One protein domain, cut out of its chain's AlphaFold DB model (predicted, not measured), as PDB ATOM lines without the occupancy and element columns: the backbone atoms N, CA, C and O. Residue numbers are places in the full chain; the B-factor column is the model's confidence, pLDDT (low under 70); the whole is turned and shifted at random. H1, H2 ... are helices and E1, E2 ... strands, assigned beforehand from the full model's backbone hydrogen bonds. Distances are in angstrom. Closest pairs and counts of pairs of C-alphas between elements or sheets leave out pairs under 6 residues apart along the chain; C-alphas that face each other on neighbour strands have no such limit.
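This is residues 13 to 114 of the 169 residues of an uncharacterized protein of Trichogramma brassicae (UniProt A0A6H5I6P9). A strongly twisted antiparallel sheet of four strands has H2 over it, while the short helices H1 and H3 lie farther from the sheet. A long stretch with no named element, residues 76 to 105, loops round the outside from H3 to E4, tied to E2 by a short pairing at residues 90 to 91. The 102 printed residues run E1 E2 H1 H2 E3 H3 E4, the sheet's order is E2 E1 E4 E3, and the class is mixed, with 45 residues in named elements, under half. The whole is compact, with a radius of gyration of the C-alphas of 13.0 A and spans of 35 by 30 by 26 A.

E1, residues 13 to 19, forms a hairpin with edge strand E2, residues 25 to 27; N 26 and O 18 are 2.8 A apart, within hydrogen-bond range. H1, residues 39 to 43, is not on the sheet. H2, residues 45 to 53, is on it at a height of 7.9 A. The closest C-alphas of H2 and edge strand E3, residues 60 to 65, are those of Thr 46 and Phe 65, 7.2 A apart. H3, residues 69 to 75, only just touches H1, with 3 pairs of C-alphas within 8 A, the closest those of Glu 40 and Leu 71, 6.3 A. E4, residues 106 to 113, is antiparallel to E1, with N 14 and O 111 at 2.9 A, and to E3, with N 61 and O 110 at 3.0 A. H2 lies over E4, slantwise at 40 degrees on the local plane. Every O i to N i+4 pair is within hydrogen-bond range in H2 and H3; H1 has 0 of 1, but 2 of 2 O i to N i+3 pairs.

E1 begins at C-alpha 13, (43.999, -14.287, 103.740), and measures 17.8 A. H2 measures 12.8 A and E3 15.6 A. E4, 21.7 A, ends at C-alpha 113, (47.456, -17.822, 99.568).

The printed part has no cut; its farthest C-alphas, Arg 56 and Ala 79, are 38.0 A apart. The links E2 to H1 and H3 to E4 are long. The model's pLDDT is under 70 at residues 57, 93 to 108 and 113 to 114.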
ATOM      1  N   VAL A  13      43.129 -14.705 102.640       80.25
ATOM      2  CA  VAL A  13      43.999 -14.287 103.740       80.25
ATOM      3  C   VAL A  13      44.129 -15.458 104.708       80.25
ATOM      4  O   VAL A  13      43.132 -16.106 105.042       80.25
ATOM      5  N   ALA A  14      45.353 -15.728 105.134       82.94
ATOM      6  CA  ALA A  14      45.693 -16.798 106.052       82.94
ATOM      7  C   ALA A  14      46.663 -16.289 107.122       82.94
ATOM      8  O   ALA A  14      47.489 -15.422 106.849       82.94
ATOM      9  N   ILE A  15      46.559 -16.828 108.331       86.31
ATOM     10  CA  ILE A  15      47.485 -16.569 109.434       86.31
ATOM     11  C   ILE A  15      48.528 -17.671 109.416       86.31
ATOM     12  O   ILE A  15      48.182 -18.849 109.444       86.31
ATOM     13  N   THR A  16      49.798 -17.293 109.345       83.88
ATOM     14  CA  THR A  16      50.885 -18.250 109.102       83.88
ATOM     15  C   THR A  16      51.746 -18.493 110.329       83.88
ATOM     16  O   THR A  16      52.199 -19.614 110.569       83.88
ATOM     17  N   SER A  17      51.913 -17.468 111.159       83.38
ATOM     18  CA  SER A  17      52.586 -17.584 112.442       83.38
ATOM     19  C   SER A  17      52.023 -16.599 113.451       83.38
ATOM     20  O   SER A  17      51.496 -15.537 113.105       83.38
ATOM     21  N   ILE A  18      52.152 -16.988 114.711       87.06
ATOM     22  CA  ILE A  18      51.671 -16.245 115.861       87.06
ATOM     23  C   ILE A  18      52.829 -16.121 116.847       87.06
ATOM     24  O   ILE A  18      53.519 -17.102 117.122       87.06
ATOM     25  N   THR A  19      53.071 -14.925 117.380       82.88
ATOM     26  CA  THR A  19      54.168 -14.694 118.328       82.88
ATOM     27  C   THR A  19      53.645 -14.350 119.712       82.88
ATOM     28  O   THR A  19      52.813 -13.457 119.855       82.88
ATOM     29  N   ASN A  20      54.146 -15.002 120.752       80.12
ATOM     30  CA  ASN A  20      53.793 -14.646 122.126       80.12
ATOM     31  C   ASN A  20      54.588 -13.407 122.603       80.12
ATOM     32  O   ASN A  20      55.592 -13.030 121.994       80.12
ATOM     33  N   ARG A  21      54.186 -12.805 123.730       71.31
ATOM     34  CA  ARG A  21      54.898 -11.733 124.449       71.31
ATOM     35  C   ARG A  21      56.360 -12.085 124.728       71.31
ATOM     36  O   ARG A  21      57.223 -11.215 124.676       71.31
ATOM     37  N   SER A  22      56.650 -13.363 124.958       70.75
ATOM     38  CA  SER A  22      58.010 -13.873 125.170       70.75
ATOM     39  C   SER A  22      58.878 -13.885 123.901       70.75
ATOM     40  O   SER A  22      60.011 -14.344 123.951       70.75
ATOM     41  N   GLY A  23      58.353 -13.450 122.749       72.50
ATOM     42  CA  GLY A  23      59.060 -13.456 121.462       72.50
ATOM     43  C   GLY A  23      59.106 -14.822 120.769       72.50
ATOM     44  O   GLY A  23      59.566 -14.922 119.632       72.50
ATOM     45  N   LYS A  24      58.587 -15.870 121.417       80.75
ATOM     46  CA  LYS A  24      58.454 -17.216 120.851       80.75
ATOM     47  C   LYS A  24      57.424 -17.231 119.729       80.75
ATOM     48  O   LYS A  24      56.335 -16.670 119.892       80.75
ATOM     49  N   ARG A  25      57.754 -17.872 118.605       83.62
ATOM     50  CA  ARG A  25      56.871 -17.970 117.434       83.62
ATOM     51  C   ARG A  25      56.320 -19.372 117.296       83.62
ATOM     52  O   ARG A  25      57.045 -20.344 117.453       83.62
ATOM     53  N   TYR A  26      55.049 -19.448 116.953       85.75
ATOM     54  CA  TYR A  26      54.295 -20.682 116.855       85.75
ATOM     55  C   TYR A  26      53.748 -20.829 115.443       85.75
ATOM     56  O   TYR A  26      53.265 -19.861 114.841       85.75
ATOM     57  N   LYS A  27      53.849 -22.044 114.903       86.31
ATOM     58  CA  LYS A  27      53.353 -22.369 113.568       86.31
ATOM     59  C   LYS A  27      51.884 -22.729 113.623       86.31
ATOM     60  O   LYS A  27      51.514 -23.684 114.299       86.31
ATOM     61  N   VAL A  28      51.081 -22.021 112.836       87.19
ATOM     62  CA  VAL A  28      49.680 -22.389 112.633       87.19
ATOM     63  C   VAL A  28      49.613 -23.564 111.648       87.19
ATOM     64  O   VAL A  28      50.234 -23.491 110.582       87.19
ATOM     65  N   PRO A  29      48.925 -24.670 111.986       85.75
ATOM     66  CA  PRO A  29      48.764 -25.806 111.087       85.75
ATOM     67  C   PRO A  29      47.830 -25.450 109.931       85.75
ATOM     68  O   PRO A  29      46.900 -24.666 110.101       85.75
ATOM     69  N   GLU A  30      48.054 -26.060 108.769       81.88
ATOM     70  CA  GLU A  30      47.443 -25.660 107.494       81.88
ATOM     71  C   GLU A  30      45.910 -25.649 107.504       81.88
ATOM     72  O   GLU A  30      45.293 -24.710 107.002       81.88
ATOM     73  N   ASP A  31      45.303 -26.611 108.199       83.06
ATOM     74  CA  ASP A  31      43.850 -26.707 108.375       83.06
ATOM     75  C   ASP A  31      43.252 -25.489 109.103       83.06
ATOM     76  O   ASP A  31      42.099 -25.121 108.881       83.06
ATOM     77  N   LEU A  32      44.044 -24.853 109.973       85.12
ATOM     78  CA  LEU A  32      43.634 -23.756 110.850       85.12
ATOM     79  C   LEU A  32      44.198 -22.400 110.409       85.12
ATOM     80  O   LEU A  32      43.969 -21.398 111.078       85.12
ATOM     81  N   MET A  33      44.927 -22.323 109.292       85.75
ATOM     82  CA  MET A  33      45.515 -21.062 108.819       85.75
ATOM     83  C   MET A  33      44.458 -20.101 108.257       85.75
ATOM     84  O   MET A  33      44.645 -18.885 108.257       85.75
ATOM     85  N   TYR A  34      43.338 -20.617 107.756       85.50
ATOM     86  CA  TYR A  34      42.368 -19.810 107.022       85.50
ATOM     87  C   TYR A  34      41.523 -18.914 107.927       85.50
ATOM     88  O   TYR A  34      41.001 -19.339 108.955       85.50
ATOM     89  N   MET A  35      41.257 -17.688 107.465       84.75
ATOM     90  CA  MET A  35      40.424 -16.713 108.188       84.75
ATOM     91  C   MET A  35      38.991 -17.179 108.478       84.75
ATOM     92  O   MET A  35      38.289 -16.539 109.255       84.75
ATOM     93  N   ASN A  36      38.518 -18.260 107.856       84.94
ATOM     94  CA  ASN A  36      37.209 -18.836 108.167       84.94
ATOM     95  C   ASN A  36      37.135 -19.397 109.586       84.94
ATOM     96  O   ASN A  36      36.090 -19.276 110.202       84.94
ATOM     97  N   VAL A  37      38.245 -19.912 110.114       85.38
ATOM     98  CA  VAL A  37      38.336 -20.368 111.509       85.38
ATOM     99  C   VAL A  37      38.353 -19.172 112.472       85.38
ATOM    100  O   VAL A  37      37.836 -19.231 113.584       85.38
ATOM    101  N   HIS A  38      38.890 -18.041 112.013       86.31
ATOM    102  CA  HIS A  38      39.205 -16.869 112.829       86.31
ATOM    103  C   HIS A  38      38.163 -15.754 112.687       86.31
ATOM    104  O   HIS A  38      38.473 -14.625 112.291       86.31
ATOM    105  N   GLU A  39      36.899 -16.064 112.971       87.00
ATOM    106  CA  GLU A  39      35.785 -15.122 112.774       87.00
ATOM    107  C   GLU A  39      35.885 -13.861 113.636       87.00
ATOM    108  O   GLU A  39      35.534 -12.771 113.189       87.00
ATOM    109  N   GLU A  40      36.417 -13.973 114.848       86.50
ATOM    110  CA  GLU A  40      36.585 -12.822 115.738       86.50
ATOM    111  C   GLU A  40      37.641 -11.848 115.232       86.50
ATOM    112  O   GLU A  40      37.460 -10.634 115.330       86.50
ATOM    113  N   LEU A  41      38.702 -12.348 114.589       87.38
ATOM    114  CA  LEU A  41      39.701 -11.475 113.986       87.38
ATOM    115  C   LEU A  41      39.108 -10.651 112.849       87.38
ATOM    116  O   LEU A  41      39.483  -9.487 112.694       87.38
ATOM    117  N   LYS A  42      38.129 -11.194 112.109       87.88
ATOM    118  CA  LYS A  42      37.436 -10.454 111.044       87.88
ATOM    119  C   LYS A  42      36.702  -9.217 111.564       87.88
ATOM    120  O   LYS A  42      36.573  -8.253 110.811       87.88
ATOM    121  N   LYS A  43      36.242  -9.231 112.820       89.81
ATOM    122  CA  LYS A  43      35.529  -8.103 113.439       89.81
ATOM    123  C   LYS A  43      36.455  -6.914 113.729       89.81
ATOM    124  O   LYS A  43      35.990  -5.785 113.850       89.81
ATOM    125  N   THR A  44      37.762  -7.149 113.855       89.38
ATOM    126  CA  THR A  44      38.708  -6.108 114.274       89.38
ATOM    127  C   THR A  44      38.950  -5.057 113.185       89.38
ATOM    128  O   THR A  44      39.075  -5.357 111.996       89.38
ATOM    129  N   THR A  45      39.110  -3.796 113.597       90.44
ATOM    130  CA  THR A  45      39.510  -2.705 112.686       90.44
ATOM    131  C   THR A  45      40.933  -2.893 112.153       90.44
ATOM    132  O   THR A  45      41.273  -2.421 111.070       90.44
ATOM    133  N   THR A  46      41.779  -3.612 112.891       88.06
ATOM    134  CA  THR A  46      43.124  -3.993 112.453       88.06
ATOM    135  C   THR A  46      43.056  -4.906 111.233       88.06
ATOM    136  O   THR A  46      43.761  -4.669 110.254       88.06
ATOM    137  N   TYR A  47      42.152  -5.889 111.237       88.56
ATOM    138  CA  TYR A  47      41.972  -6.795 110.108       88.56
ATOM    139  C   TYR A  47      41.510  -6.078 108.837       88.56
ATOM    140  O   TYR A  47      42.025  -6.363 107.757       88.56
ATOM    141  N   THR A  48      40.587  -5.117 108.930       89.38
ATOM    142  CA  THR A  48      40.129  -4.375 107.741       89.38
ATOM    143  C   THR A  48      41.266  -3.577 107.100       89.38
ATOM    144  O   THR A  48      41.416  -3.594 105.876       89.38
ATOM    145  N   LYS A  49      42.131  -2.965 107.919       90.31
ATOM    146  CA  LYS A  49      43.358  -2.293 107.461       90.31
ATOM    147  C   LYS A  49      44.341  -3.280 106.835       90.31
ATOM    148  O   LYS A  49      44.880  -3.007 105.767       90.31
ATOM    149  N   VAL A  50      44.550  -4.439 107.462       87.44
ATOM    150  CA  VAL A  50      45.431  -5.489 106.929       87.44
ATOM    151  C   VAL A  50      44.947  -5.971 105.568       87.44
ATOM    152  O   VAL A  50      45.711  -5.979 104.606       87.44
ATOM    153  N   LYS A  51      43.655  -6.279 105.452       86.50
ATOM    154  CA  LYS A  51      43.028  -6.712 104.204       86.50
ATOM    155  C   LYS A  51      43.149  -5.661 103.097       86.50
ATOM    156  O   LYS A  51      43.343  -6.021 101.942       86.50
ATOM    157  N   ALA A  52      43.052  -4.375 103.433       87.06
ATOM    158  CA  ALA A  52      43.236  -3.294 102.466       87.06
ATOM    159  C   ALA A  52      44.690  -3.173 101.968       87.06
ATOM    160  O   ALA A  52      44.906  -2.751 100.830       87.06
ATOM    161  N   ASN A  53      45.673  -3.543 102.796       85.75
ATOM    162  CA  ASN A  53      47.095  -3.525 102.438       85.75
ATOM    163  C   ASN A  53      47.516  -4.754 101.621       85.75
ATOM    164  O   ASN A  53      48.301  -4.615 100.686       85.75
ATOM    165  N   LEU A  54      46.948  -5.926 101.912       83.75
ATOM    166  CA  LEU A  54      47.218  -7.179 101.206       83.75
ATOM    167  C   LEU A  54      46.567  -7.195  99.811       83.75
ATOM    168  O   LEU A  54      45.494  -7.762  99.597       83.75
ATOM    169  N   LYS A  55      47.218  -6.549  98.839       78.19
ATOM    170  CA  LYS A  55      46.710  -6.415  97.458       78.19
ATOM    171  C   LYS A  55      47.339  -7.416  96.493       78.19
ATOM    172  O   LYS A  55      46.708  -7.802  95.507       78.19
ATOM    173  N   ARG A  56      48.593  -7.808  96.735       76.56
ATOM    174  CA  ARG A  56      49.359  -8.699  95.850       76.56
ATOM    175  C   ARG A  56      49.257 -10.155  96.314       76.56
ATOM    176  O   ARG A  56      48.806 -10.442  97.420       76.56
ATOM    177  N   ARG A  57      49.630 -11.087  95.429       67.25
ATOM    178  CA  ARG A  57      49.770 -12.509  95.790       67.25
ATOM    179  C   ARG A  57      51.081 -12.717  96.520       67.25
ATOM    180  O   ARG A  57      52.077 -12.136  96.091       67.25
ATOM    181  N   HIS A  58      51.070 -13.601  97.516       74.00
ATOM    182  CA  HIS A  58      52.234 -13.858  98.365       74.00
ATOM    183  C   HIS A  58      52.736 -12.581  99.045       74.00
ATOM    184  O   HIS A  58      53.926 -12.434  99.299       74.00
ATOM    185  N   ASP A  59      51.817 -11.644  99.271       77.50
ATOM    186  CA  ASP A  59      52.081 -10.460 100.068       77.50
ATOM    187  C   ASP A  59      51.955 -10.884 101.526       77.50
ATOM    188  O   ASP A  59      50.989 -11.569 101.886       77.50
ATOM    189  N   ASN A  60      52.951 -10.531 102.325       79.88
ATOM    190  CA  ASN A  60      53.068 -10.924 103.716       79.88
ATOM    191  C   ASN A  60      53.162  -9.678 104.587       79.88
ATOM    192  O   ASN A  60      53.927  -8.757 104.301       79.88
ATOM    193  N   MET A  61      52.395  -9.646 105.672       81.19
ATOM    194  CA  MET A  61      52.455  -8.537 106.614       81.19
ATOM    195  C   MET A  61      52.384  -9.036 108.050       81.19
ATOM    196  O   MET A  61      51.488  -9.791 108.421       81.19
ATOM    197  N   SER A  62      53.325  -8.577 108.870       83.88
ATOM    198  CA  SER A  62      53.321  -8.768 110.315       83.88
ATOM    199  C   SER A  62      52.649  -7.578 110.991       83.88
ATOM    200  O   SER A  62      53.053  -6.429 110.807       83.88
ATOM    201  N   VAL A  63      51.602  -7.841 111.773       84.88
ATOM    202  CA  VAL A  63      50.861  -6.798 112.492       84.88
ATOM    203  C   VAL A  63      50.653  -7.198 113.940       84.88
ATOM    204  O   VAL A  63      50.434  -8.363 114.259       84.88
ATOM    205  N   TRP A  64      50.725  -6.198 114.810       82.62
ATOM    206  CA  TRP A  64      50.438  -6.331 116.226       82.62
ATOM    207  C   TRP A  64      48.940  -6.214 116.479       82.62
ATOM    208  O   TRP A  64      48.311  -5.240 116.058       82.62
ATOM    209  N   PHE A  65      48.378  -7.184 117.193       82.56
ATOM    210  CA  PHE A  65      46.971  -7.174 117.578       82.56
ATOM    211  C   PHE A  65      46.799  -6.846 119.056       82.56
ATOM    212  O   PHE A  65      47.536  -7.330 119.912       82.56
ATOM    213  N   ILE A  66      45.794  -6.016 119.334       81.38
ATOM    214  CA  ILE A  66      45.284  -5.815 120.686       81.38
ATOM    215  C   ILE A  66      44.334  -6.979 120.961       81.38
ATOM    216  O   ILE A  66      43.419  -7.222 120.173       81.38
ATOM    217  N   LEU A  67      44.594  -7.712 122.040       77.75
ATOM    218  CA  LEU A  67      43.748  -8.818 122.469       77.75
ATOM    219  C   LEU A  67      42.517  -8.252 123.176       77.75
ATOM    220  O   LEU A  67      42.637  -7.579 124.196       77.75
ATOM    221  N   ASN A  68      41.349  -8.523 122.600       86.25
ATOM    222  CA  ASN A  68      40.069  -8.378 123.286       86.25
ATOM    223  C   ASN A  68      39.780  -9.674 124.055       86.25
ATOM    224  O   ASN A  68      40.283 -10.723 123.659       86.25
ATOM    225  N   GLU A  69      38.932  -9.625 125.081       84.50
ATOM    226  CA  GLU A  69      38.591 -10.794 125.912       84.50
ATOM    227  C   GLU A  69      38.097 -11.993 125.078       84.50
ATOM    228  O   GLU A  69      38.577 -13.108 125.268       84.50
ATOM    229  N   GLU A  70      37.235 -11.751 124.080       85.19
ATOM    230  CA  GLU A  70      36.754 -12.788 123.147       85.19
ATOM    231  C   GLU A  70      37.915 -13.467 122.399       85.19
ATOM    232  O   GLU A  70      38.060 -14.687 122.417       85.19
ATOM    233  N   LEU A  71      38.793 -12.648 121.808       85.56
ATOM    234  CA  LEU A  71      39.944 -13.124 121.044       85.56
ATOM    235  C   LEU A  71      40.933 -13.866 121.931       85.56
ATOM    236  O   LEU A  71      41.506 -14.868 121.514       85.56
ATOM    237  N   GLN A  72      41.145 -13.376 123.149       84.38
ATOM    238  CA  GLN A  72      42.063 -13.997 124.083       84.38
ATOM    239  C   GLN A  72      41.612 -15.419 124.413       84.38
ATOM    240  O   GLN A  72      42.429 -16.322 124.288       84.38
ATOM    241  N   GLY A  73      40.327 -15.635 124.710       83.62
ATOM    242  CA  GLY A  73      39.799 -16.973 125.001       83.62
ATOM    243  C   GLY A  73      39.860 -17.960 123.828       83.62
ATOM    244  O   GLY A  73      39.781 -19.164 124.041       83.62
ATOM    245  N   LYS A  74      40.008 -17.483 122.582       86.62
ATOM    246  CA  LYS A  74      40.147 -18.358 121.403       86.62
ATOM    247  C   LYS A  74      41.567 -18.795 121.087       86.62
ATOM    248  O   LYS A  74      41.725 -19.837 120.456       86.62
ATOM    249  N   TYR A  75      42.556 -17.972 121.428       84.88
ATOM    250  CA  TYR A  75      43.962 -18.238 121.110       84.88
ATOM    251  C   TYR A  75      44.786 -18.638 122.330       84.88
ATOM    252  O   TYR A  75      45.831 -19.262 122.164       84.88
ATOM    253  N   PHE A  76      44.348 -18.265 123.531       84.12
ATOM    254  CA  PHE A  76      45.012 -18.585 124.784       84.12
ATOM    255  C   PHE A  76      44.104 -19.436 125.664       84.12
ATOM    256  O   PHE A  76      42.914 -19.152 125.793       84.12
ATOM    257  N   ASP A  77      44.692 -20.441 126.301       83.06
ATOM    258  CA  ASP A  77      44.055 -21.140 127.414       83.06
ATOM    259  C   ASP A  77      44.219 -20.348 128.732       83.06
ATOM    260  O   ASP A  77      44.912 -19.326 128.807       83.06
ATOM    261  N   GLU A  78      43.594 -20.838 129.804       78.12
ATOM    262  CA  GLU A  78      43.715 -20.258 131.152       78.12
ATOM    263  C   GLU A  78      45.152 -20.322 131.707       78.12
ATOM    264  O   GLU A  78      45.517 -19.546 132.591       78.12
ATOM    265  N   ALA A  79      45.986 -21.221 131.176       74.88
ATOM    266  CA  ALA A  79      47.383 -21.399 131.560       74.88
ATOM    267  C   ALA A  79      48.361 -20.527 130.738       74.88
ATOM    268  O   ALA A  79      49.555 -20.490 131.042       74.88
ATOM    269  N   GLY A  80      47.878 -19.796 129.726       73.00
ATOM    270  CA  GLY A  80      48.679 -18.962 128.828       73.00
ATOM    271  C   GLY A  80      49.373 -19.708 127.678       73.00
ATOM    272  O   GLY A  80      50.249 -19.127 127.024       73.00
ATOM    273  N   ASN A  81      49.008 -20.961 127.408       82.12
ATOM    274  CA  ASN A  81      49.430 -21.698 126.220       82.12
ATOM    275  C   ASN A  81      48.638 -21.251 124.991       82.12
ATOM    276  O   ASN A  81      47.489 -20.825 125.080       82.12
ATOM    277  N   LEU A  82      49.275 -21.369 123.826       83.44
ATOM    278  CA  LEU A  82      48.660 -21.040 122.546       83.44
ATOM    279  C   LEU A  82      47.939 -22.263 121.976       83.44
ATOM    280  O   LEU A  82      48.572 -23.245 121.571       83.44
ATOM    281  N   GLU A  83      46.619 -22.165 121.912       84.81
ATOM    282  CA  GLU A  83      45.727 -23.202 121.412       84.81
ATOM    283  C   GLU A  83      44.799 -22.614 120.348       84.81
ATOM    284  O   GLU A  83      44.329 -21.488 120.470       84.81
ATOM    285  N   ILE A  84      44.542 -23.365 119.277       85.50
ATOM    286  CA  ILE A  84      43.523 -23.014 118.287       85.50
ATOM    287  C   ILE A  84      42.628 -24.228 118.081       85.50
ATOM    288  O   ILE A  84      43.097 -25.285 117.656       85.50
ATOM    289  N   ALA A  85      41.327 -24.052 118.321       81.88
ATOM    290  CA  ALA A  85      40.294 -25.047 118.030       81.88
ATOM    291  C   ALA A  85      40.595 -26.457 118.594       81.88
ATOM    292  O   ALA A  85      40.439 -27.450 117.880       81.88
ATOM    293  N   GLY A  86      41.045 -26.565 119.851       81.19
ATOM    294  CA  GLY A  86      41.327 -27.863 120.476       81.19
ATOM    295  C   GLY A  86      42.747 -28.392 120.249       81.19
ATOM    296  O   GLY A  86      43.032 -29.535 120.606       81.19
ATOM    297  N   ARG A  87      43.624 -27.640 119.567       84.00
ATOM    298  CA  ARG A  87      44.979 -28.086 119.203       84.00
ATOM    299  C   ARG A  87      46.040 -27.094 119.655       84.00
ATOM    300  O   ARG A  87      45.998 -25.918 119.293       84.00
ATOM    301  N   PHE A  88      47.047 -27.607 120.356       85.38
ATOM    302  CA  PHE A  88      48.243 -26.846 120.693       85.38
ATOM    303  C   PHE A  88      49.097 -26.562 119.462       85.38
ATOM    304  O   PHE A  88      49.188 -27.365 118.526       85.38
ATOM    305  N   LEU A  89      49.738 -25.399 119.479       85.44
ATOM    306  CA  LEU A  89      50.624 -24.968 118.412       85.44
ATOM    307  C   LEU A  89      52.071 -25.375 118.698       85.44
ATOM    308  O   LEU A  89      52.562 -25.244 119.816       85.44
ATOM    309  N   ASN A  90      52.781 -25.804 117.655       83.25
ATOM    310  CA  ASN A  90      54.200 -26.132 117.759       83.25
ATOM    311  C   ASN A  90      55.053 -24.861 117.702       83.25
ATOM    312  O   ASN A  90      54.877 -24.020 116.809       83.25
ATOM    313  N   GLU A  91      55.999 -24.746 118.632       81.81
ATOM    314  CA  GLU A  91      57.018 -23.697 118.621       81.81
ATOM    315  C   GLU A  91      57.934 -23.878 117.395       81.81
ATOM    316  O   GLU A  91      58.325 -24.989 117.036       81.81
ATOM    317  N   MET A  92      58.243 -22.779 116.707       78.50
ATOM    318  CA  MET A  92      59.221 -22.752 115.622       78.50
ATOM    319  C   MET A  92      60.598 -22.416 116.200       78.50
ATOM    320  O   MET A  92      60.789 -21.325 116.733       78.50
ATOM    321  N   GLU A  93      61.576 -23.304 116.026       69.00
ATOM    322  CA  GLU A  93      62.901 -23.158 116.652       69.00
ATOM    323  C   GLU A  93      63.834 -22.134 115.992       69.00
ATOM    324  O   GLU A  93      64.946 -21.922 116.467       69.00
ATOM    325  N   ASN A  94      63.449 -21.486 114.892       56.56
ATOM    326  CA  ASN A  94      64.452 -20.821 114.065       56.56
ATOM    327  C   ASN A  94      63.964 -19.528 113.447       56.56
ATOM    328  O   ASN A  94      63.637 -19.480 112.262       56.56
ATOM    329  N   ILE A  95      63.910 -18.469 114.253       58.38
ATOM    330  CA  ILE A  95      63.894 -17.129 113.693       58.38
ATOM    331  C   ILE A  95      64.635 -16.195 114.646       58.38
ATOM    332  O   ILE A  95      64.273 -16.100 115.818       58.38
ATOM    333  N   GLU A  96      65.665 -15.530 114.116       56.22
ATOM    334  CA  GLU A  96      66.463 -14.490 114.769       56.22
ATOM    335  C   GLU A  96      65.589 -13.665 115.720       56.22
ATOM    336  O   GLU A  96      64.502 -13.215 115.331       56.22
ATOM    337  N   GLN A  97      66.025 -13.547 116.979       51.16
ATOM    338  CA  GLN A  97      65.304 -12.833 118.029       51.16
ATOM    339  C   GLN A  97      64.934 -11.435 117.524       51.16
ATOM    340  O   GLN A  97      65.753 -10.519 117.499       51.16
ATOM    341  N   ILE A  98      63.671 -11.256 117.134       55.25
ATOM    342  CA  ILE A  98      63.065  -9.931 117.132       55.25
ATOM    343  C   ILE A  98      63.085  -9.556 118.612       55.25
ATOM    344  O   ILE A  98      62.556 -10.314 119.425       55.25
ATOM    345  N   GLY A  99      63.804  -8.484 118.957       55.09
ATOM    346  CA  GLY A  99      64.091  -8.111 120.343       55.09
ATOM    347  C   GLY A  99      62.851  -8.131 121.250       55.09
ATOM    348  O   GLY A  99      61.722  -8.078 120.754       55.09
ATOM    349  N   PRO A 100      63.043  -8.211 122.579       52.12
ATOM    350  CA  PRO A 100      61.961  -8.445 123.532       52.12
ATOM    351  C   PRO A 100      60.789  -7.493 123.274       52.12
ATOM    352  O   PRO A 100      60.953  -6.269 123.260       52.12
ATOM    353  N   ALA A 101      59.606  -8.063 123.035       50.22
ATOM    354  CA  ALA A 101      58.400  -7.294 122.781       50.22
ATOM    355  C   ALA A 101      58.071  -6.463 124.031       50.22
ATOM    356  O   ALA A 101      57.631  -6.973 125.058       50.22
ATOM    357  N   THR A 102      58.315  -5.156 123.953       51.69
ATOM    358  CA  THR A 102      58.114  -4.203 125.059       51.69
ATOM    359  C   THR A 102      56.643  -3.852 125.282       51.69
ATOM    360  O   THR A 102      56.296  -3.241 126.288       51.69
ATOM    361  N   LYS A 103      55.761  -4.236 124.355       51.00
ATOM    362  CA  LYS A 103      54.316  -3.994 124.403       51.00
ATOM    363  C   LYS A 103      53.568  -5.328 124.510       51.00
ATOM    364  O   LYS A 103      54.065  -6.331 124.007       51.00
ATOM    365  N   PRO A 104      52.373  -5.359 125.128       49.62
ATOM    366  CA  PRO A 104      51.663  -6.601 125.462       49.62
ATOM    367  C   PRO A 104      51.059  -7.338 124.255       49.62
ATOM    368  O   PRO A 104      50.366  -8.331 124.434       49.62
ATOM    369  N   PHE A 105      51.259  -6.838 123.037       58.31
ATOM    370  CA  PHE A 105      50.561  -7.309 121.848       58.31
ATOM    371  C   PHE A 105      51.292  -8.460 121.134       58.31
ATOM    372  O   PHE A 105      52.506  -8.616 121.225       58.31
ATOM    373  N   GLN A 106      50.534  -9.271 120.405       64.62
ATOM    374  CA  GLN A 106      51.007 -10.448 119.674       64.62
ATOM    375  C   GLN A 106      51.191 -10.099 118.191       64.62
ATOM    376  O   GLN A 106      50.290  -9.509 117.588       64.62
ATOM    377  N   ILE A 107      52.355 -10.414 117.603       61.59
ATOM    378  CA  ILE A 107      52.554 -10.314 116.151       61.59
ATOM    379  C   ILE A 107      51.854 -11.508 115.521       61.59
ATOM    380  O   ILE A 107      52.162 -12.659 115.836       61.59
ATOM    381  N   MET A 108      50.956 -11.231 114.588       69.31
ATOM    382  CA  MET A 108      50.467 -12.233 113.653       69.31
ATOM    383  C   MET A 108      50.983 -11.899 112.262       69.31
ATOM    384  O   MET A 108      50.896 -10.747 111.824       69.31
ATOM    385  N   SER A 109      51.540 -12.894 111.577       71.25
ATOM    386  CA  SER A 109      51.838 -12.786 110.151       71.25
ATOM    387  C   SER A 109      50.622 -13.232 109.353       71.25
ATOM    388  O   SER A 109      50.118 -14.344 109.534       71.25
ATOM    389  N   MET A 110      50.135 -12.340 108.492       78.56
ATOM    390  CA  MET A 110      49.021 -12.602 107.591       78.56
ATOM    391  C   MET A 110      49.515 -12.586 106.150       78.56
ATOM    392  O   MET A 110      50.106 -11.596 105.712       78.56
ATOM    393  N   ASP A 111      49.211 -13.659 105.422       73.38
ATOM    394  CA  ASP A 111      49.682 -13.894 104.060       73.38
ATOM    395  C   ASP A 111      48.502 -14.145 103.111       73.38
ATOM    396  O   ASP A 111      47.449 -14.655 103.507       73.38
ATOM    397  N   THR A 112      48.670 -13.804 101.831       74.38
ATOM    398  CA  THR A 112      47.709 -14.160 100.774       74.38
ATOM    399  C   THR A 112      48.101 -15.465 100.073       74.38
ATOM    400  O   THR A 112      49.149 -15.550  99.428       74.38
ATOM    401  N   ILE A 113      47.231 -16.483 100.144       65.25
ATOM    402  CA  ILE A 113      47.456 -17.822  99.568       65.25
ATOM    403  C   ILE A 113      46.436 -18.084  98.423       65.25
ATOM    404  O   ILE A 113      45.230 -18.116  98.664       65.25
ATOM    405  N   GLY A 114      46.926 -18.243  97.172       50.59
ATOM    406  CA  GLY A 114      46.164 -18.467  95.903       50.59
ATOM    407  C   GLY A 114      45.552 -17.187  95.272       50.59
ATOM    408  O   GLY A 114      45.279 -16.246  96.000       50.59
TER     409      GLY A 114